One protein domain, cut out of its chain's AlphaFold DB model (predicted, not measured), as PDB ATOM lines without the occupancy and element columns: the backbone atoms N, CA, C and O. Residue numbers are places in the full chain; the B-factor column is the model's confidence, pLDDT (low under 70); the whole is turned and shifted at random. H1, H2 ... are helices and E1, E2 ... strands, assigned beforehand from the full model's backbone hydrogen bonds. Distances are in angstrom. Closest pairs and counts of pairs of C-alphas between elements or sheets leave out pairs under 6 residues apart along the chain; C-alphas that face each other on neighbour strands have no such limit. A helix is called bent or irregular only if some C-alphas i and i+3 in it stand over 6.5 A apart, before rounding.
ATOM      1  N   GLU A   7      23.361  26.458 100.322       77.75
ATOM      2  CA  GLU A   7      23.083  25.586 101.461       77.75
ATOM      3  C   GLU A   7      21.648  25.722 101.978       77.75
ATOM      4  O   GLU A   7      20.958  24.728 102.208       77.75
ATOM      5  N   SER A   8      21.169  26.959 102.141       80.19
ATOM      6  CA  SER A   8      19.791  27.221 102.574       80.19
ATOM      7  C   SER A   8      18.791  26.759 101.509       80.19
ATOM      8  O   SER A   8      17.700  26.291 101.840       80.19
ATOM      9  N   LEU A   9      19.170  26.851 100.229       82.56
ATOM     10  CA  LEU A   9      18.396  26.290  99.126       82.56
ATOM     11  C   LEU A   9      18.390  24.755  99.159       82.56
ATOM     12  O   LEU A   9      17.311  24.170  99.063       82.56
ATOM     13  N   CYS A  10      19.547  24.113  99.351       82.00
ATOM     14  CA  CYS A  10      19.641  22.660  99.513       82.00
ATOM     15  C   CYS A  10      18.742  22.170 100.655       82.00
ATOM     16  O   CYS A  10      17.949  21.254 100.461       82.00
ATOM     17  N   LEU A  11      18.780  22.828 101.819       85.06
ATOM     18  CA  LEU A  11      17.910  22.479 102.945       85.06
ATOM     19  C   LEU A  11      16.418  22.586 102.582       85.06
ATOM     20  O   LEU A  11      15.635  21.693 102.901       85.06
ATOM     21  N   VAL A  12      16.012  23.658 101.895       88.38
ATOM     22  CA  VAL A  12      14.627  23.824 101.418       88.38
ATOM     23  C   VAL A  12      14.225  22.699 100.461       88.38
ATOM     24  O   VAL A  12      13.113  22.182 100.567       88.38
ATOM     25  N   GLN A  13      15.110  22.303  99.545       85.44
ATOM     26  CA  GLN A  13      14.855  21.208  98.609       85.44
ATOM     27  C   GLN A  13      14.701  19.868  99.338       85.44
ATOM     28  O   GLN A  13      13.732  19.160  99.076       85.44
ATOM     29  N   GLU A  14      15.573  19.556 100.297       83.44
ATOM     30  CA  GLU A  14      15.506  18.325 101.100       83.44
ATOM     31  C   GLU A  14      14.214  18.237 101.929       83.44
ATOM     32  O   GLU A  14      13.528  17.208 101.932       83.44
ATOM     33  N   LEU A  15      13.822  19.340 102.584       86.75
ATOM     34  CA  LEU A  15      12.562  19.430 103.333       86.75
ATOM     35  C   LEU A  15      11.347  19.209 102.422       86.75
ATOM     36  O   LEU A  15      10.390  18.536 102.814       86.75
ATOM     37  N   LEU A  16      11.381  19.751 101.202       85.75
ATOM     38  CA  LEU A  16      10.313  19.585 100.218       85.75
ATOM     39  C   LEU A  16      10.230  18.167  99.678       85.75
ATOM     40  O   LEU A  16       9.137  17.614  99.673       85.75
ATOM     41  N   VAL A  17      11.348  17.575  99.256       80.62
ATOM     42  CA  VAL A  17      11.389  16.194  98.747       80.62
ATOM     43  C   VAL A  17      10.870  15.229  99.810       80.62
ATOM     44  O   VAL A  17       9.995  14.415  99.528       80.62
ATOM     45  N   SER A  18      11.309  15.402 101.059       78.81
ATOM     46  CA  SER A  18      10.830  14.606 102.193       78.81
ATOM     47  C   SER A  18       9.326  14.780 102.452       78.81
ATOM     48  O   SER A  18       8.636  13.830 102.815       78.81
ATOM     49  N   SER A  19       8.798  15.991 102.245       78.81
ATOM     50  CA  SER A  19       7.380  16.318 102.460       78.81
ATOM     51  C   SER A  19       6.468  15.979 101.278       78.81
ATOM     52  O   SER A  19       5.246  15.998 101.428       78.81
ATOM     53  N   LEU A  20       7.031  15.714 100.101       76.38
ATOM     54  CA  LEU A  20       6.324  15.469  98.842       76.38
ATOM     55  C   LEU A  20       6.482  14.008  98.397       76.38
ATOM     56  O   LEU A  20       6.607  13.724  97.211       76.38
ATOM     57  N   SER A  21       6.450  13.062  99.337       65.44
ATOM     58  CA  SER A  21       6.653  11.629  99.064       65.44
ATOM     59  C   SER A  21       5.614  10.995  98.125       65.44
ATOM     60  O   SER A  21       5.845   9.925  97.573       65.44
ATOM     61  N   HIS A  22       4.468  11.648  97.906       63.53
ATOM     62  CA  HIS A  22       3.439  11.256  96.929       63.53
ATOM     63  C   HIS A  22       3.709  11.759  95.508       63.53
ATOM     64  O   HIS A  22       2.864  11.600  94.620       63.53
ATOM     65  N   VAL A  23       4.827  12.443  95.300       64.06
ATOM     66  CA  VAL A  23       5.191  13.041  94.027       64.06
ATOM     67  C   VAL A  23       6.318  12.223  93.411       64.06
ATOM     68  O   VAL A  23       7.352  12.058  94.042       64.06
ATOM     69  N   ASP A  24       6.076  11.685  92.210       59.69
ATOM     70  CA  ASP A  24       6.977  10.749  91.523       59.69
ATOM     71  C   ASP A  24       8.447  11.203  91.513       59.69
ATOM     72  O   ASP A  24       8.755  12.393  91.382       59.69
ATOM     73  N   GLU A  25       9.344  10.211  91.568       60.59
ATOM     74  CA  GLU A  25      10.786  10.336  91.340       60.59
ATOM     75  C   GLU A  25      11.045  10.889  89.925       60.59
ATOM     76  O   GLU A  25      11.192  10.156  88.953       60.59
ATOM     77  N   GLY A  26      11.016  12.211  89.773       70.31
ATOM     78  CA  GLY A  26      11.184  12.854  88.467       70.31
ATOM     79  C   GLY A  26      10.903  14.351  88.452       70.31
ATOM     80  O   GLY A  26      10.610  14.909  87.392       70.31
ATOM     81  N   ILE A  27      10.958  15.014  89.610       80.06
ATOM     82  CA  ILE A  27      10.785  16.461  89.716       80.06
ATOM     83  C   ILE A  27      12.114  17.140  90.011       80.06
ATOM     84  O   ILE A  27      12.785  16.844  90.994       80.06
ATOM     85  N   LEU A  28      12.434  18.135  89.191       84.88
ATOM     86  CA  LEU A  28      13.481  19.108  89.458       84.88
ATOM     87  C   LEU A  28      12.869  20.331  90.147       84.88
ATOM     88  O   LEU A  28      11.913  20.923  89.636       84.88
ATOM     89  N   ILE A  29      13.443  20.724  91.284       86.31
ATOM     90  CA  ILE A  29      13.055  21.922  92.035       86.31
ATOM     91  C   ILE A  29      14.108  22.999  91.783       86.31
ATOM     92  O   ILE A  29      15.258  22.848  92.186       86.31
ATOM     93  N   SER A  30      13.727  24.097  91.137       86.25
ATOM     94  CA  SER A  30      14.597  25.259  90.924       86.25
ATOM     95  C   SER A  30      14.098  26.458  91.719       86.25
ATOM     96  O   SER A  30      12.892  26.681  91.769       86.25
ATOM     97  N   ALA A  31      14.997  27.257  92.294       83.38
ATOM     98  CA  ALA A  31      14.631  28.537  92.897       83.38
ATOM     99  C   ALA A  31      14.785  29.677  91.888       83.38
ATOM    100  O   ALA A  31      15.872  29.901  91.363       83.38
ATOM    101  N   ASP A  32      13.698  30.406  91.645       75.75
ATOM    102  CA  ASP A  32      13.710  31.594  90.782       75.75
ATOM    103  C   ASP A  32      14.090  32.846  91.584       75.75
ATOM    104  O   ASP A  32      14.757  33.755  91.086       75.75
ATOM    105  N   HIS A  33      13.704  32.870  92.862       75.56
ATOM    106  CA  HIS A  33      14.067  33.912  93.811       75.56
ATOM    107  C   HIS A  33      14.370  33.280  95.164       75.56
ATOM    108  O   HIS A  33      13.528  32.581  95.718       75.56
ATOM    109  N   PHE A  34      15.549  33.556  95.712       78.44
ATOM    110  CA  PHE A  34      15.925  33.153  97.061       78.44
ATOM    111  C   PHE A  34      16.507  34.369  97.771       78.44
ATOM    112  O   PHE A  34      17.576  34.863  97.411       78.44
ATOM    113  N   ASN A  35      15.755  34.915  98.722       77.38
ATOM    114  CA  ASN A  35      16.126  36.139  99.411       77.38
ATOM    115  C   ASN A  35      16.384  35.856 100.888       77.38
ATOM    116  O   ASN A  35      15.448  35.715 101.680       77.38
ATOM    117  N   CYS A  36      17.665  35.818 101.248       70.38
ATOM    118  CA  CYS A  36      18.112  35.840 102.633       70.38
ATOM    119  C   CYS A  36      17.855  37.246 103.193       70.38
ATOM    120  O   CYS A  36      18.636  38.174 102.983       70.38
ATOM    121  N   THR A  37      16.710  37.420 103.850       60.38
ATOM    122  CA  THR A  37      16.235  38.731 104.333       60.38
ATOM    123  C   THR A  37      16.683  39.043 105.759       60.38
ATOM    124  O   THR A  37      16.464  40.151 106.247       60.38
ATOM    125  N   SER A  38      17.316  38.085 106.434       61.66
ATOM    126  CA  SER A  38      17.586  38.130 107.865       61.66
ATOM    127  C   SER A  38      19.069  37.943 108.173       61.66
ATOM    128  O   SER A  38      19.734  37.118 107.556       61.66
ATOM    129  N   GLN A  39      19.568  38.660 109.186       58.38
ATOM    130  CA  GLN A  39      20.847  38.339 109.842       58.38
ATOM    131  C   GLN A  39      20.735  37.098 110.741       58.38
ATOM    132  O   GLN A  39      21.741  36.605 111.241       58.38
ATOM    133  N   TYR A  40      19.511  36.619 110.987       63.16
ATOM    134  CA  TYR A  40      19.251  35.435 111.790       63.16
ATOM    135  C   TYR A  40      19.357  34.183 110.932       63.16
ATOM    136  O   TYR A  40      18.617  33.986 109.957       63.16
ATOM    137  N   GLY A  41      20.288  33.348 111.357       67.69
ATOM    138  CA  GLY A  41      20.599  32.069 110.780       67.69
ATOM    139  C   GLY A  41      21.025  31.082 111.854       67.69
ATOM    140  O   GLY A  41      21.052  31.413 113.041       67.69
ATOM    141  N   PHE A  42      21.341  29.875 111.422       73.75
ATOM    142  CA  PHE A  42      21.843  28.802 112.253       73.75
ATOM    143  C   PHE A  42      23.177  28.335 111.682       73.75
ATOM    144  O   PHE A  42      23.231  27.925 110.523       73.75
ATOM    145  N   ASP A  43      24.246  28.436 112.469       76.69
ATOM    146  CA  ASP A  43      25.548  27.908 112.073       76.69
ATOM    147  C   ASP A  43      25.561  26.395 112.287       76.69
ATOM    148  O   ASP A  43      25.418  25.905 113.408       76.69
ATOM    149  N   SER A  44      25.688  25.651 111.189       67.88
ATOM    150  CA  SER A  44      25.753  24.193 111.240       67.88
ATOM    151  C   SER A  44      27.052  23.675 111.848       67.88
ATOM    152  O   SER A  44      27.084  22.515 112.240       67.88
ATOM    153  N   GLU A  45      28.130  24.470 111.873       70.44
ATOM    154  CA  GLU A  45      29.466  24.015 112.297       70.44
ATOM    155  C   GLU A  45      29.883  22.680 111.627       70.44
ATOM    156  O   GLU A  45      30.612  21.865 112.188       70.44
ATOM    157  N   GLY A  46      29.409  22.448 110.395       68.06
ATOM    158  CA  GLY A  46      29.675  21.254 109.586       68.06
ATOM    159  C   GLY A  46      28.580  20.176 109.617       68.06
ATOM    160  O   GLY A  46      28.509  19.368 108.694       68.06
ATOM    161  N   SER A  47      27.684  20.148 110.609       74.56
ATOM    162  CA  SER A  47      26.544  19.217 110.609       74.56
ATOM    163  C   SER A  47      25.389  19.718 111.467       74.56
ATOM    164  O   SER A  47      25.583  20.143 112.603       74.56
ATOM    165  N   ALA A  48      24.169  19.610 110.942       81.69
ATOM    166  CA  ALA A  48      22.965  19.963 111.677       81.69
ATOM    167  C   ALA A  48      21.972  18.799 111.704       81.69
ATOM    168  O   ALA A  48      21.590  18.228 110.678       81.69
ATOM    169  N   ARG A  49      21.497  18.477 112.904       85.12
ATOM    170  CA  ARG A  49      20.348  17.606 113.117       85.12
ATOM    171  C   ARG A  49      19.090  18.459 113.172       85.12
ATOM    172  O   ARG A  49      19.014  19.399 113.955       85.12
ATOM    173  N   ILE A  50      18.085  18.090 112.388       87.31
ATOM    174  CA  ILE A  50      16.769  18.726 112.405       87.31
ATOM    175  C   ILE A  50      15.742  17.704 112.889       87.31
ATOM    176  O   ILE A  50      15.534  16.655 112.279       87.31
ATOM    177  N   GLU A  51      15.088  18.005 114.001       87.25
ATOM    178  CA  GLU A  51      13.966  17.232 114.526       87.25
ATOM    179  C   GLU A  51      12.663  17.946 114.184       87.25
ATOM    180  O   GLU A  51      12.475  19.104 114.546       87.25
ATOM    181  N   ILE A  52      11.752  17.270 113.489       87.06
ATOM    182  CA  ILE A  52      10.472  17.855 113.093       87.06
ATOM    183  C   ILE A  52       9.433  17.483 114.147       87.06
ATOM    184  O   ILE A  52       9.104  16.317 114.356       87.06
ATOM    185  N   LEU A  53       8.922  18.504 114.825       84.50
ATOM    186  CA  LEU A  53       7.948  18.375 115.905       84.50
ATOM    187  C   LEU A  53       6.509  18.411 115.388       84.50
ATOM    188  O   LEU A  53       5.609  17.836 115.997       84.50
ATOM    189  N   ASN A  54       6.285  19.125 114.287       82.81
ATOM    190  CA  ASN A  54       4.994  19.220 113.626       82.81
ATOM    191  C   ASN A  54       5.196  19.198 112.112       82.81
ATOM    192  O   ASN A  54       5.887  20.060 111.572       82.81
ATOM    193  N   ASP A  55       4.550  18.240 111.458       85.56
ATOM    194  CA  ASP A  55       4.454  18.123 110.008       85.56
ATOM    195  C   ASP A  55       2.975  18.222 109.630       85.56
ATOM    196  O   ASP A  55       2.168  17.350 109.965       85.56
ATOM    197  N   SER A  56       2.604  19.324 108.983       83.06
ATOM    198  CA  SER A  56       1.252  19.562 108.502       83.06
ATOM    199  C   SER A  56       1.274  19.820 107.008       83.06
ATOM    200  O   SER A  56       1.940  20.737 106.528       83.06
ATOM    201  N   SER A  57       0.482  19.047 106.273       82.56
ATOM    202  CA  SER A  57       0.243  19.285 104.858       82.56
ATOM    203  C   SER A  57      -1.238  19.301 104.543       82.56
ATOM    204  O   SER A  57      -1.973  18.408 104.967       82.56
ATOM    205  N   VAL A  58      -1.667  20.283 103.763       82.56
ATOM    206  CA  VAL A  58      -3.044  20.404 103.287       82.56
ATOM    207  C   VAL A  58      -3.010  20.514 101.771       82.56
ATOM    208  O   VAL A  58      -2.475  21.482 101.240       82.56
ATOM    209  N   ALA A  59      -3.592  19.536 101.082       80.12
ATOM    210  CA  ALA A  59      -3.723  19.533  99.629       80.12
ATOM    211  C   ALA A  59      -5.196  19.691  99.232       80.12
ATOM    212  O   ALA A  59      -6.057  18.930  99.678       80.12
ATOM    213  N   VAL A  60      -5.487  20.685  98.394       79.62
ATOM    214  CA  VAL A  60      -6.820  20.988  97.866       79.62
ATOM    215  C   VAL A  60      -6.701  21.243  96.368       79.62
ATOM    216  O   VAL A  60      -6.133  22.241  95.942       79.62
ATOM    217  N   GLU A  61      -7.274  20.351  95.559       82.38
ATOM    218  CA  GLU A  61      -7.222  20.422  94.091       82.38
ATOM    219  C   GLU A  61      -5.783  20.514  93.543       82.38
ATOM    220  O   GLU A  61      -5.067  19.513  93.535       82.38
ATOM    221  N   ASN A  62      -5.389  21.706  93.080       84.38
ATOM    222  CA  ASN A  62      -4.071  22.026  92.538       84.38
ATOM    223  C   ASN A  62      -3.216  22.846  93.522       84.38
ATOM    224  O   ASN A  62      -2.115  23.246  93.162       84.38
ATOM    225  N   ASP A  63      -3.714  23.137  94.724       86.19
ATOM    226  CA  ASP A  63      -3.000  23.874  95.768       86.19
ATOM    227  C   ASP A  63      -2.537  22.907  96.860       86.19
ATOM    228  O   ASP A  63      -3.303  22.075  97.347       86.19
ATOM    229  N   GLU A  64      -1.280  23.011  97.260       88.69
ATOM    230  CA  GLU A  64      -0.690  22.189  98.307       88.69
ATOM    231  C   GLU A  64       0.115  23.065  99.258       88.69
ATOM    232  O   GLU A  64       0.987  23.821  98.842       88.69
ATOM    233  N   LYS A  65      -0.188  22.983 100.551       89.75
ATOM    234  CA  LYS A  65       0.492  23.734 101.604       89.75
ATOM    235  C   LYS A  65       1.223  22.773 102.510       89.75
ATOM    236  O   LYS A  65       0.627  21.807 102.971       89.75
ATOM    237  N   ILE A  66       2.478  23.081 102.793       89.88
ATOM    238  CA  ILE A  66       3.353  22.333 103.688       89.88
ATOM    239  C   ILE A  66       3.807  23.294 104.780       89.88
ATOM    240  O   ILE A  66       4.282  24.392 104.489       89.88
ATOM    241  N   LEU A  67       3.655  22.876 106.028       90.31
ATOM    242  CA  LEU A  67       4.137  23.565 107.212       90.31
ATOM    243  C   LEU A  67       4.897  22.557 108.069       90.31
ATOM    244  O   LEU A  67       4.306  21.618 108.600       90.31
ATOM    245  N   LEU A  68       6.193  22.796 108.237       90.62
ATOM    246  CA  LEU A  68       7.038  22.044 109.150       90.62
ATOM    247  C   LEU A  68       7.501  22.971 110.267       90.62
ATOM    248  O   LEU A  68       7.932  24.099 110.020       90.62
ATOM    249  N   HIS A  69       7.437  22.483 111.496       89.94
ATOM    250  CA  HIS A  69       8.035  23.144 112.645       89.94
ATOM    251  C   HIS A  69       8.928  22.153 113.376       89.94
ATOM    252  O   HIS A  69       8.521  21.020 113.641       89.94
ATOM    253  N   GLY A  70      10.141  22.583 113.691       90.00
ATOM    254  CA  GLY A  70      11.166  21.709 114.225       90.00
ATOM    255  C   GLY A  70      12.198  22.417 115.082       90.00
ATOM    256  O   GLY A  70      12.175  23.633 115.279       90.00
ATOM    257  N   LEU A  71      13.114  21.610 115.592       88.94
ATOM    258  CA  LEU A  71      14.321  22.032 116.279       88.94
ATOM    259  C   LEU A  71      15.512  21.738 115.384       88.94
ATOM    260  O   LEU A  71      15.525  20.733 114.678       88.94
ATOM    261  N   VAL A  72      16.508  22.605 115.440       88.19
ATOM    262  CA  VAL A  72      17.800  22.402 114.798       88.19
ATOM    263  C   VAL A  72      18.882  22.392 115.876       88.19
ATOM    264  O   VAL A  72      18.841  23.211 116.792       88.19
ATOM    265  N   GLU A  73      19.801  21.436 115.796       86.31
ATOM    266  CA  GLU A  73      20.926  21.244 116.716       86.31
ATOM    267  C   GLU A  73      22.208  21.009 115.908       86.31
ATOM    268  O   GLU A  73      22.178  20.259 114.932       86.31
ATOM    269  N   ASN A  74      23.314  21.651 116.285       83.69
ATOM    270  CA  ASN A  74      24.615  21.476 115.637       83.69
ATOM    271  C   ASN A  74      25.531  20.582 116.485       83.69
ATOM    272  O   ASN A  74      25.139  20.091 117.546       83.69
ATOM    273  N   VAL A  75      26.754  20.362 116.007       78.94
ATOM    274  CA  VAL A  75      27.749  19.512 116.681       78.94
ATOM    275  C   VAL A  75      28.173  20.023 118.063       78.94
ATOM    276  O   VAL A  75      28.494  19.201 118.918       78.94
ATOM    277  N   ASP A  76      28.098  21.335 118.311       80.81
ATOM    278  CA  ASP A  76      28.380  21.957 119.613       80.81
ATOM    279  C   ASP A  76      27.126  22.062 120.512       80.81
ATOM    280  O   ASP A  76      27.109  22.804 121.496       80.81
ATOM    281  N   GLU A  77      26.058  21.323 120.187       78.25
ATOM    282  CA  GLU A  77      24.777  21.295 120.912       78.25
ATOM    283  C   GLU A  77      24.048  22.656 120.966       78.25
ATOM    284  O   GLU A  77      23.152  22.872 121.793       78.25
ATOM    285  N   GLN A  78      24.377  23.592 120.070       80.06
ATOM    286  CA  GLN A  78      23.621  24.834 119.925       80.06
ATOM    287  C   GLN A  78      22.258  24.521 119.316       80.06
ATOM    288  O   GLN A  78      22.161  23.891 118.264       80.06
ATOM    289  N   ARG A  79      21.191  24.988 119.970       84.31
ATOM    290  CA  ARG A  79      19.807  24.708 119.569       84.31
ATOM    291  C   ARG A  79      19.086  25.947 119.067       84.31
ATOM    292  O   ARG A  79      19.150  27.012 119.682       84.31
ATOM    293  N   GLY A  80      18.317  25.767 118.000       86.50
ATOM    294  CA  GLY A  80      17.392  26.756 117.458       86.50
ATOM    295  C   GLY A  80      16.043  26.138 117.105       86.50
ATOM    296  O   GLY A  80      15.887  24.918 117.071       86.50
ATOM    297  N   SER A  81      15.063  26.992 116.825       88.94
ATOM    298  CA  SER A  81      13.783  26.566 116.254       88.94
ATOM    299  C   SER A  81      13.747  26.905 114.773       88.94
ATOM    300  O   SER A  81      14.220  27.965 114.357       88.94
ATOM    301  N   LEU A  82      13.177  25.999 113.989       91.19
ATOM    302  CA  LEU A  82      13.030  26.114 112.548       91.19
ATOM    303  C   LEU A  82      11.547  26.070 112.195       91.19
ATOM    304  O   LEU A  82      10.825  25.167 112.613       91.19
ATOM    305  N   THR A  83      11.107  27.029 111.387       91.88
ATOM    306  CA  THR A  83       9.798  26.994 110.733       91.88
ATOM    307  C   THR A  83       9.993  27.015 109.231       91.88
ATOM    308  O   THR A  83      10.615  27.927 108.687       91.88
ATOM    309  N   PHE A  84       9.411  26.037 108.555       92.94
ATOM    310  CA  PHE A  84       9.359  25.965 107.107       92.94
ATOM    311  C   PHE A  84       7.906  26.021 106.649       92.94
ATOM    312  O   PHE A  84       7.064  25.269 107.134       92.94
ATOM    313  N   PHE A  85       7.622  26.893 105.690       93.50
ATOM    314  CA  PHE A  85       6.332  26.960 105.023       93.50
ATOM    315  C   PHE A  85       6.533  27.013 103.516       93.50
ATOM    316  O   PHE A  85       7.356  27.784 103.024       93.50
ATOM    317  N   CYS A  86       5.733  26.252 102.779       94.25
ATOM    318  CA  CYS A  86       5.669  26.345 101.330       94.25
ATOM    319  C   CYS A  86       4.236  26.129 100.852       94.25
ATOM    320  O   CYS A  86       3.569  25.184 101.268       94.25
ATOM    321  N   GLN A  87       3.778  26.999  99.959       93.50
ATOM    322  CA  GLN A  87       2.552  26.819  99.198       93.50
ATOM    323  C   GLN A  87       2.917  26.565  97.739       93.50
ATOM    324  O   GLN A  87       3.675  27.335  97.153       93.50
ATOM    325  N   ILE A  88       2.360  25.505  97.165       92.38
ATOM    326  CA  ILE A  88       2.642  25.012  95.823       92.38
ATOM    327  C   ILE A  88       1.350  25.017  95.014       92.38
ATOM    328  O   ILE A  88       0.348  24.441  95.425       92.38
ATOM    329  N   GLN A  89       1.403  25.634  93.839       92.06
ATOM    330  CA  GLN A  89       0.359  25.598  92.829       92.06
ATOM    331  C   GLN A  89       0.801  24.710  91.670       92.06
ATOM    332  O   GLN A  89       1.750  25.021  90.947       92.06
ATOM    333  N   TRP A  90       0.096  23.603  91.477       88.44
ATOM    334  CA  TRP A  90       0.338  22.651  90.404       88.44
ATOM    335  C   TRP A  90      -0.344  23.112  89.104       88.44
ATOM    336  O   TRP A  90      -1.515  23.490  89.085       88.44
ATOM    337  N   GLY A  91       0.393  23.085  87.992       78.69
ATOM    338  CA  GLY A  91      -0.077  23.507  86.664       78.69
ATOM    339  C   GLY A  91      -0.865  22.435  85.904       78.69
ATOM    340  O   GLY A  91      -1.438  22.708  84.850       78.69
ATOM    341  N   VAL A  92      -0.909  21.212  86.426       69.62
ATOM    342  CA  VAL A  92      -1.658  20.084  85.867       69.62
ATOM    343  C   VAL A  92      -2.692  19.613  86.873       69.62
ATOM    344  O   VAL A  92      -2.422  19.559  88.066       69.62
ATOM    345  N   ASN A  93      -3.877  19.257  86.371       55.00
ATOM    346  CA  ASN A  93      -4.970  18.728  87.176       55.00
ATOM    347  C   ASN A  93      -4.514  17.389  87.768       55.00
ATOM    348  O   ASN A  93      -4.608  16.349  87.111       55.00
ATOM    349  N   THR A  94      -4.002  17.402  88.996       53.12
ATOM    350  CA  THR A  94      -3.507  16.231  89.731       53.12
ATOM    351  C   THR A  94      -4.659  15.331  90.192       53.12
ATOM    352  O   THR A  94      -4.638  14.775  91.282       53.12
ATOM    353  N   LYS A  95      -5.684  15.121  89.352       44.59
ATOM    354  CA  LYS A  95      -6.800  14.188  89.598       44.59
ATOM    355  C   LYS A  95      -6.340  12.731  89.735       44.59
ATOM    356  O   LYS A  95      -7.106  11.894  90.207       44.59
ATOM    357  N   THR A  96      -5.102  12.421  89.352       43.62
ATOM    358  CA  THR A  96      -4.437  11.135  89.609       43.62
ATOM    359  C   THR A  96      -3.771  11.032  90.980       43.62
ATOM    360  O   THR A  96      -3.508   9.910  91.404       43.62
ATOM    361  N   ARG A  97      -3.607  12.122  91.746       50.97
ATOM    362  CA  ARG A  97      -3.255  12.060  93.179       50.97
ATOM    363  C   ARG A  97      -4.501  11.719  93.998       50.97
ATOM    364  O   ARG A  97      -4.982  12.489  94.825       50.97
ATOM    365  N   LYS A  98      -5.084  10.554  93.712       39.88
ATOM    366  CA  LYS A  98      -6.126   9.957  94.545       39.88
ATOM    367  C   LYS A  98      -5.555   9.787  95.948       39.88
ATOM    368  O   LYS A  98      -4.639   8.995  96.127       39.88
ATOM    369  N   SER A  99      -6.133  10.493  96.915       40.56
ATOM    370  CA  SER A  99      -6.109  10.110  98.328       40.56
ATOM    371  C   SER A  99      -4.736   9.647  98.836       40.56
ATOM    372  O   SER A  99      -4.578   8.482  99.207       40.56
ATOM    373  N   ALA A 100      -3.751  10.541  98.915       44.00
ATOM    374  CA  ALA A 100      -2.600  10.327  99.798       44.00
ATOM    375  C   ALA A 100      -3.029  10.565 101.260       44.00
ATOM    376  O   ALA A 100      -2.455  11.367 101.979       44.00
ATOM    377  N   ASP A 101      -4.100   9.893 101.676       44.84
ATOM    378  CA  ASP A 101      -4.728  10.043 102.990       44.84
ATOM    379  C   ASP A 101      -4.510   8.785 103.841       44.84
ATOM    380  O   ASP A 101      -5.269   8.499 104.760       44.84
ATOM    381  N   LYS A 102      -3.516   7.947 103.499       43.66
ATOM    382  CA  LYS A 102      -3.368   6.650 104.173       43.66
ATOM    383  C   LYS A 102      -2.000   6.211 104.646       43.66
ATOM    384  O   LYS A 102      -2.007   5.236 105.374       43.66
ATOM    385  N   ASN A 103      -0.892   6.873 104.323       43.16
ATOM    386  CA  ASN A 103       0.415   6.588 104.941       43.16
ATOM    387  C   ASN A 103       1.439   7.650 104.516       43.16
ATOM    388  O   ASN A 103       2.454   7.331 103.904       43.16
ATOM    389  N   ARG A 104       1.179   8.932 104.793       55.25
ATOM    390  CA  ARG A 104       2.294   9.881 104.787       55.25
ATOM    391  C   ARG A 104       3.115   9.550 106.028       55.25
ATOM    392  O   ARG A 104       2.648   9.766 107.147       55.25
ATOM    393  N   GLU A 105       4.274   8.927 105.845       56.25
ATOM    394  CA  GLU A 105       5.237   8.817 106.934       56.25
ATOM    395  C   GLU A 105       5.613  10.246 107.320       56.25
ATOM    396  O   GLU A 105       6.222  10.973 106.543       56.25
ATOM    397  N   CYS A 106       5.123  10.682 108.481       61.59
ATOM    398  CA  CYS A 106       5.455  11.979 109.049       61.59
ATOM    399  C   CYS A 106       6.980  12.086 109.118       61.59
ATOM    400  O   CYS A 106       7.625  11.192 109.681       61.59
ATOM    401  N   LEU A 107       7.549  13.150 108.546       66.44
ATOM    402  CA  LEU A 107       8.973  13.422 108.683       66.44
ATOM    403  C   LEU A 107       9.240  13.642 110.173       66.44
ATOM    404  O   LEU A 107       8.793  14.634 110.732       66.44
ATOM    405  N   ARG A 108       9.902  12.692 110.844       72.25
ATOM    406  CA  ARG A 108      10.176  12.783 112.293       72.25
ATOM    407  C   ARG A 108      11.488  13.504 112.580       72.25
ATOM    408  O   ARG A 108      11.596  14.280 113.522       72.25
ATOM    409  N   SER A 109      12.502  13.236 111.771       76.38
ATOM    410  CA  SER A 109      13.821  13.842 111.900       76.38
ATOM    411  C   SER A 109      14.610  13.654 110.618       76.38
ATOM    412  O   SER A 109      14.478  12.616 109.969       76.38
ATOM    413  N   MET A 110      15.489  14.599 110.323       78.44
ATOM    414  CA  MET A 110      16.497  14.494 109.279       78.44
ATOM    415  C   MET A 110      17.852  14.916 109.849       78.44
ATOM    416  O   MET A 110      17.941  15.800 110.702       78.44
ATOM    417  N   VAL A 111      18.915  14.264 109.394       75.00
ATOM    418  CA  VAL A 111      20.286  14.708 109.652       75.00
ATOM    419  C   VAL A 111      20.809  15.235 108.337       75.00
ATOM    420  O   VAL A 111      20.732  14.534 107.330       75.00
ATOM    421  N   VAL A 112      21.306  16.466 108.349       72.69
ATOM    422  CA  VAL A 112      21.870  17.090 107.161       72.69
ATOM    423  C   VAL A 112      23.354  17.300 107.415       72.69
ATOM    424  O   VAL A 112      23.755  18.049 108.307       72.69
ATOM    425  N   ASP A 113      24.162  16.546 106.676       67.00
ATOM    426  CA  ASP A 113      25.613  16.536 106.812       67.00
ATOM    427  C   ASP A 113      26.246  17.456 105.763       67.00
ATOM    428  O   ASP A 113      26.126  17.227 104.557       67.00
ATOM    429  N   PHE A 114      26.931  18.496 106.233       64.44
ATOM    430  CA  PHE A 114      27.610  19.489 105.410       64.44
ATOM    431  C   PHE A 114      29.112  19.396 105.672       64.44
ATOM    432  O   PHE A 114      29.750  20.329 106.143       64.44
ATOM    433  N   THR A 115      29.681  18.233 105.347       54.12
ATOM    434  CA  THR A 115      31.097  17.848 105.541       54.12
ATOM    435  C   THR A 115      32.178  18.819 105.021       54.12
ATOM    436  O   THR A 115      33.366  18.498 105.106       54.12
ATOM    437  N   LYS A 116      31.837  19.984 104.457       50.16
ATOM    438  CA  LYS A 116      32.796  20.945 103.897       50.16
ATOM    439  C   LYS A 116      32.474  22.373 104.341       50.16
ATOM    440  O   LYS A 116      31.596  23.014 103.773       50.16
ATOM    441  N   ASP A 117      33.269  22.833 105.307       54.38
ATOM    442  CA  ASP A 117      33.332  24.183 105.878       54.38
ATOM    443  C   ASP A 117      32.065  24.634 106.634       54.38
ATOM    444  O   ASP A 117      30.959  24.193 106.350       54.38
ATOM    445  N   SER A 118      32.224  25.472 107.666       51.78
ATOM    446  CA  SER A 118      31.111  25.993 108.476       51.78
ATOM    447  C   SER A 118      30.073  26.680 107.582       51.78
ATOM    448  O   SER A 118      30.374  27.702 106.957       51.78
ATOM    449  N   GLN A 119      28.863  26.126 107.512       64.12
ATOM    450  CA  GLN A 119      27.785  26.631 106.665       64.12
ATOM    451  C   GLN A 119      26.667  27.207 107.536       64.12
ATOM    452  O   GLN A 119      26.072  26.506 108.355       64.12
ATOM    453  N   GLY A 120      26.382  28.497 107.358       70.31
ATOM    454  CA  GLY A 120      25.253  29.154 108.005       70.31
ATOM    455  C   GLY A 120      23.984  28.982 107.178       70.31
ATOM    456  O   GLY A 120      23.943  29.407 106.025       70.31
ATOM    457  N   PHE A 121      22.926  28.420 107.762       77.50
ATOM    458  CA  PHE A 121      21.586  28.532 107.187       77.50
ATOM    459  C   PHE A 121      21.021  29.889 107.537       77.50
ATOM    460  O   PHE A 121      21.081  30.288 108.692       77.50
ATOM    461  N   PHE A 122      20.405  30.576 106.589       81.75
ATOM    462  CA  PHE A 122      19.780  31.863 106.865       81.75
ATOM    463  C   PHE A 122      18.284  31.782 106.657       81.75
ATOM    464  O   PHE A 122      17.787  31.049 105.800       81.75
ATOM    465  N   SER A 123      17.552  32.575 107.438       86.62
ATOM    466  CA  SER A 123      16.127  32.729 107.181       86.62
ATOM    467  C   SER A 123      15.934  33.341 105.793       86.62
ATOM    468  O   SER A 123      16.563  34.350 105.451       86.62
ATOM    469  N   ALA A 124      15.057  32.742 104.999       87.81
ATOM    470  CA  ALA A 124      14.881  33.077 103.599       87.81
ATOM    471  C   ALA A 124      13.408  33.085 103.205       87.81
ATOM    472  O   ALA A 124      12.623  32.266 103.672       87.81
ATOM    473  N   ALA A 125      13.052  33.992 102.301       90.44
ATOM    474  CA  ALA A 125      11.831  33.892 101.513       90.44
ATOM    475  C   ALA A 125      12.207  33.419 100.109       90.44
ATOM    476  O   ALA A 125      13.208  33.879  99.550       90.44
ATOM    477  N   PHE A 126      11.418  32.513  99.540       90.38
ATOM    478  CA  PHE A 126      11.750  31.889  98.267       90.38
ATOM    479  C   PHE A 126      10.548  31.732  97.339       90.38
ATOM    480  O   PHE A 126       9.402  31.596  97.775       90.38
ATOM    481  N   ALA A 127      10.845  31.720  96.043       92.44
ATOM    482  CA  ALA A 127       9.960  31.287  94.975       92.44
ATOM    483  C   ALA A 127      10.623  30.127  94.228       92.44
ATOM    484  O   ALA A 127      11.813  30.185  93.905       92.44
ATOM    485  N   LEU A 128       9.846  29.082  93.971       92.06
ATOM    486  CA  LEU A 128      10.284  27.832  93.375       92.06
ATOM    487  C   LEU A 128       9.507  27.554  92.094       92.06
ATOM    488  O   LEU A 128       8.319  27.859  91.983       92.06
ATOM    489  N   THR A 129      10.165  26.869  91.176       91.94
ATOM    490  CA  THR A 129       9.555  26.265  90.002       91.94
ATOM    491  C   THR A 129       9.832  24.770  90.022       91.94
ATOM    492  O   THR A 129      10.963  24.330  90.229       91.94
ATOM    493  N   PHE A 130       8.780  23.989  89.791       88.94
ATOM    494  CA  PHE A 130       8.822  22.536  89.715       88.94
ATOM    495  C   PHE A 130       8.762  22.128  88.246       88.94
ATOM    496  O   PHE A 130       7.843  22.528  87.521       88.94
ATOM    497  N   LYS A 131       9.735  21.333  87.800       88.94
ATOM    498  CA  LYS A 131       9.830  20.853  86.416       88.94
ATOM    499  C   LYS A 131       9.864  19.337  86.371       88.94
ATOM    500  O   LYS A 131      10.502  18.715  87.212       88.94
ATOM    501  N   ASN A 132       9.226  18.749  85.369       86.06
ATOM    502  CA  ASN A 132       9.429  17.343  85.043       86.06
ATOM    503  C   ASN A 132      10.868  17.159  84.520       86.06
ATOM    504  O   ASN A 132      11.322  17.904  83.651       86.06
ATOM    505  N   GLN A 133      11.591  16.191  85.078       85.50
ATOM    506  CA  GLN A 133      12.999  15.939  84.782       85.50
ATOM    507  C   GLN A 133      13.235  15.422  83.356       85.50
ATOM    508  O   GLN A 133      14.256  15.749  82.755       85.50
ATOM    509  N   GLU A 134      12.308  14.640  82.803       86.50
ATOM    510  CA  GLU A 134      12.454  14.015  81.484       86.50
ATOM    511  C   GLU A 134      12.303  15.024  80.344       86.50
ATOM    512  O   GLU A 134      13.024  14.955  79.349       86.50
ATOM    513  N   ASN A 135      11.356  15.959  80.471       87.50
ATOM    514  CA  ASN A 135      10.988  16.870  79.382       87.50
ATOM    515  C   ASN A 135      11.186  18.363  79.707       87.50
ATOM    516  O   ASN A 135      10.966  19.212  78.842       87.50
ATOM    517  N   GLY A 136      11.587  18.703  80.936       87.12
ATOM    518  CA  GLY A 136      11.808  20.078  81.391       87.12
ATOM    519  C   GLY A 136      10.537  20.921  81.538       87.12
ATOM    520  O   GLY A 136      10.632  22.123  81.801       87.12
ATOM    521  N   GLN A 137       9.351  20.329  81.365       89.62
ATOM    522  CA  GLN A 137       8.075  21.031  81.434       89.62
ATOM    523  C   GLN A 137       7.823  21.537  82.852       89.62
ATOM    524  O   GLN A 137       7.925  20.780  83.815       89.62
ATOM    525  N   VAL A 138       7.429  22.804  82.975       90.00
ATOM    526  CA  VAL A 138       6.961  23.365  84.246       90.00
ATOM    527  C   VAL A 138       5.626  22.727  84.618       90.00
ATOM    528  O   VAL A 138       4.659  22.798  83.860       90.00
ATOM    529  N   ILE A 139       5.590  22.109  85.793       88.50
ATOM    530  CA  ILE A 139       4.429  21.393  86.331       88.50
ATOM    531  C   ILE A 139       3.887  22.037  87.607       88.50
ATOM    532  O   ILE A 139       2.807  21.660  88.058       88.50
ATOM    533  N   GLY A 140       4.583  23.028  88.163       90.50
ATOM    534  CA  GLY A 140       4.088  23.815  89.282       90.50
ATOM    535  C   GLY A 140       5.015  24.957  89.677       90.50
ATOM    536  O   GLY A 140       6.168  25.026  89.248       90.50
ATOM    537  N   HIS A 141       4.495  25.827  90.532       93.38
ATOM    538  CA  HIS A 141       5.220  26.929  91.152       93.38
ATOM    539  C   HIS A 141       4.993  26.907  92.655       93.38
ATOM    540  O   HIS A 141       3.926  26.510  93.112       93.38
ATOM    541  N   GLY A 142       5.981  27.342  93.425       93.31
ATOM    542  CA  GLY A 142       5.889  27.424  94.873       93.31
ATOM    543  C   GLY A 142       6.359  28.765  95.400       93.31
ATOM    544  O   GLY A 142       7.223  29.410  94.815       93.31
ATOM    545  N   THR A 143       5.813  29.168  96.535       95.38
ATOM    546  CA  THR A 143       6.315  30.300  97.315       95.38
ATOM    547  C   THR A 143       6.331  29.923  98.778       95.38
ATOM    548  O   THR A 143       5.403  29.266  99.257       95.38
ATOM    549  N   GLY A 144       7.351  30.355  99.502       94.31
ATOM    550  CA  GLY A 144       7.489  29.965 100.891       94.31
ATOM    551  C   GLY A 144       8.551  30.733 101.644       94.31
ATOM    552  O   GLY A 144       9.125  31.710 101.152       94.31
ATOM    553  N   TYR A 145       8.776  30.281 102.869       92.69
ATOM    554  CA  TYR A 145       9.808  30.803 103.737       92.69
ATOM    555  C   TYR A 145      10.427  29.710 104.609       92.69
ATOM    556  O   TYR A 145       9.784  28.726 104.979       92.69
ATOM    557  N   LEU A 146      11.683  29.942 104.966       91.44
ATOM    558  CA  LEU A 146      12.433  29.249 105.998       91.44
ATOM    559  C   LEU A 146      12.786  30.286 107.066       91.44
ATOM    560  O   LEU A 146      13.361  31.325 106.744       91.44
ATOM    561  N   LEU A 147      12.434  30.033 108.320       90.50
ATOM    562  CA  LEU A 147      12.707  30.926 109.442       90.50
ATOM    563  C   LEU A 147      13.458  30.176 110.535       90.50
ATOM    564  O   LEU A 147      13.009  29.122 110.980       90.50
ATOM    565  N   PHE A 148      14.552  30.772 110.998       87.50
ATOM    566  CA  PHE A 148      15.234  30.384 112.225       87.50
ATOM    567  C   PHE A 148      14.843  31.369 113.323       87.50
ATOM    568  O   PHE A 148      15.107  32.571 113.215       87.50
ATOM    569  N   GLU A 149      14.174  30.885 114.368       79.88
ATOM    570  CA  GLU A 149      13.792  31.736 115.493       79.88
ATOM    571  C   GLU A 149      14.959  31.908 116.465       79.88
ATOM    572  O   GLU A 149      15.725  30.980 116.738       79.88
ATOM    573  N   LYS A 150      15.072  33.107 117.040       65.75
ATOM    574  CA  LYS A 150      16.039  33.361 118.104       65.75
ATOM    575  C   LYS A 150      15.618  32.573 119.353       65.75
ATOM    576  O   LYS A 150      14.437  32.639 119.710       65.75
TER     577      LYS A 150
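What this domain is: This is residues 7 to 150 of the 156 residues of an uncharacterized protein of Desulfobacterales bacterium (UniProt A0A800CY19). One seven-stranded antiparallel sheet is curled like part of a barrel round the single helix H1, and it stays open between its edge strands E1 and E5, which are apart. It is bent back on itself into two leaves, E1 and E6 facing E4, E3, E2 and E5, with E7 as the hinge. The printed part has 144 residues, with the named elements in the order H1, E1, E2, E3, E4, E5, E6, E7, and the class is mostly strand. Across the sheet the order is E1, E6, E7, E4, E3, E2, E5. The whole is compact, with a radius of gyration of the C-alphas of 15.4 A and spans of 47 by 31 by 24 A.

Where its parts are: H1 is residues 7 to 19, 18.3 A long, and C-alpha 7 is at (23.083, 25.586, 101.461). E1, residues 27 to 43, is the longest strand by residues; it measures 29.1 A and bends by 117 degrees at residue 39. E2 is residues 47 to 60, 35.8 A, with a bend of 66 degrees at residue 53. E3 is residues 63 to 74, 34.1 A, and E4 is residues 79 to 90, 35.1 A. E5 is residues 109 to 113, 13.1 A. E6, residues 120 to 132, measures 30.3 A and bends by 89 degrees at residue 123. E7, residues 138 to 149, measures 33.1 A and ends with C-alpha 149 at (13.792, 31.736, 115.493).

How they stand to each other: The sheet is twisted and curls round H1, which is on it. The closest C-alphas of H1 and E6 are those of Ser 8 and Phe 121, 5.1 A apart; those of H1 and E1 are Gln 13 and Ile 29, 6.9 A. Every O i to N i+4 pair of H1 is within hydrogen-bond range. E1 and E6 are antiparallel, with N 30 and O 129 at 2.9 A. E6 and E7 form a hairpin, with N 126 and O 144 at 2.9 A. E7 and E4 are antiparallel at 161 degrees, with N 85 and O 145 at 2.9 A. E2, E3 and E4 make a meander, each strand the antiparallel neighbour of the one before; N 68 and O 84 are 2.8 A apart, and N 56 and O 67 2.9 A. With E5 they form a Greek key, a meander whose first strand is the antiparallel neighbour of the fourth; N 50 and O 110 are 2.8 A apart.

The domain as a whole: The two C-alphas farthest apart are those of Asp 76 and Lys 95, 46.9 A. The printed part has no cut. The link from E4 to E5, residues 91 to 108, is long. The mean pLDDT of the printed part is 77.7, and 36 residues are under 70, among them residues 92 to 107 and 113 to 119.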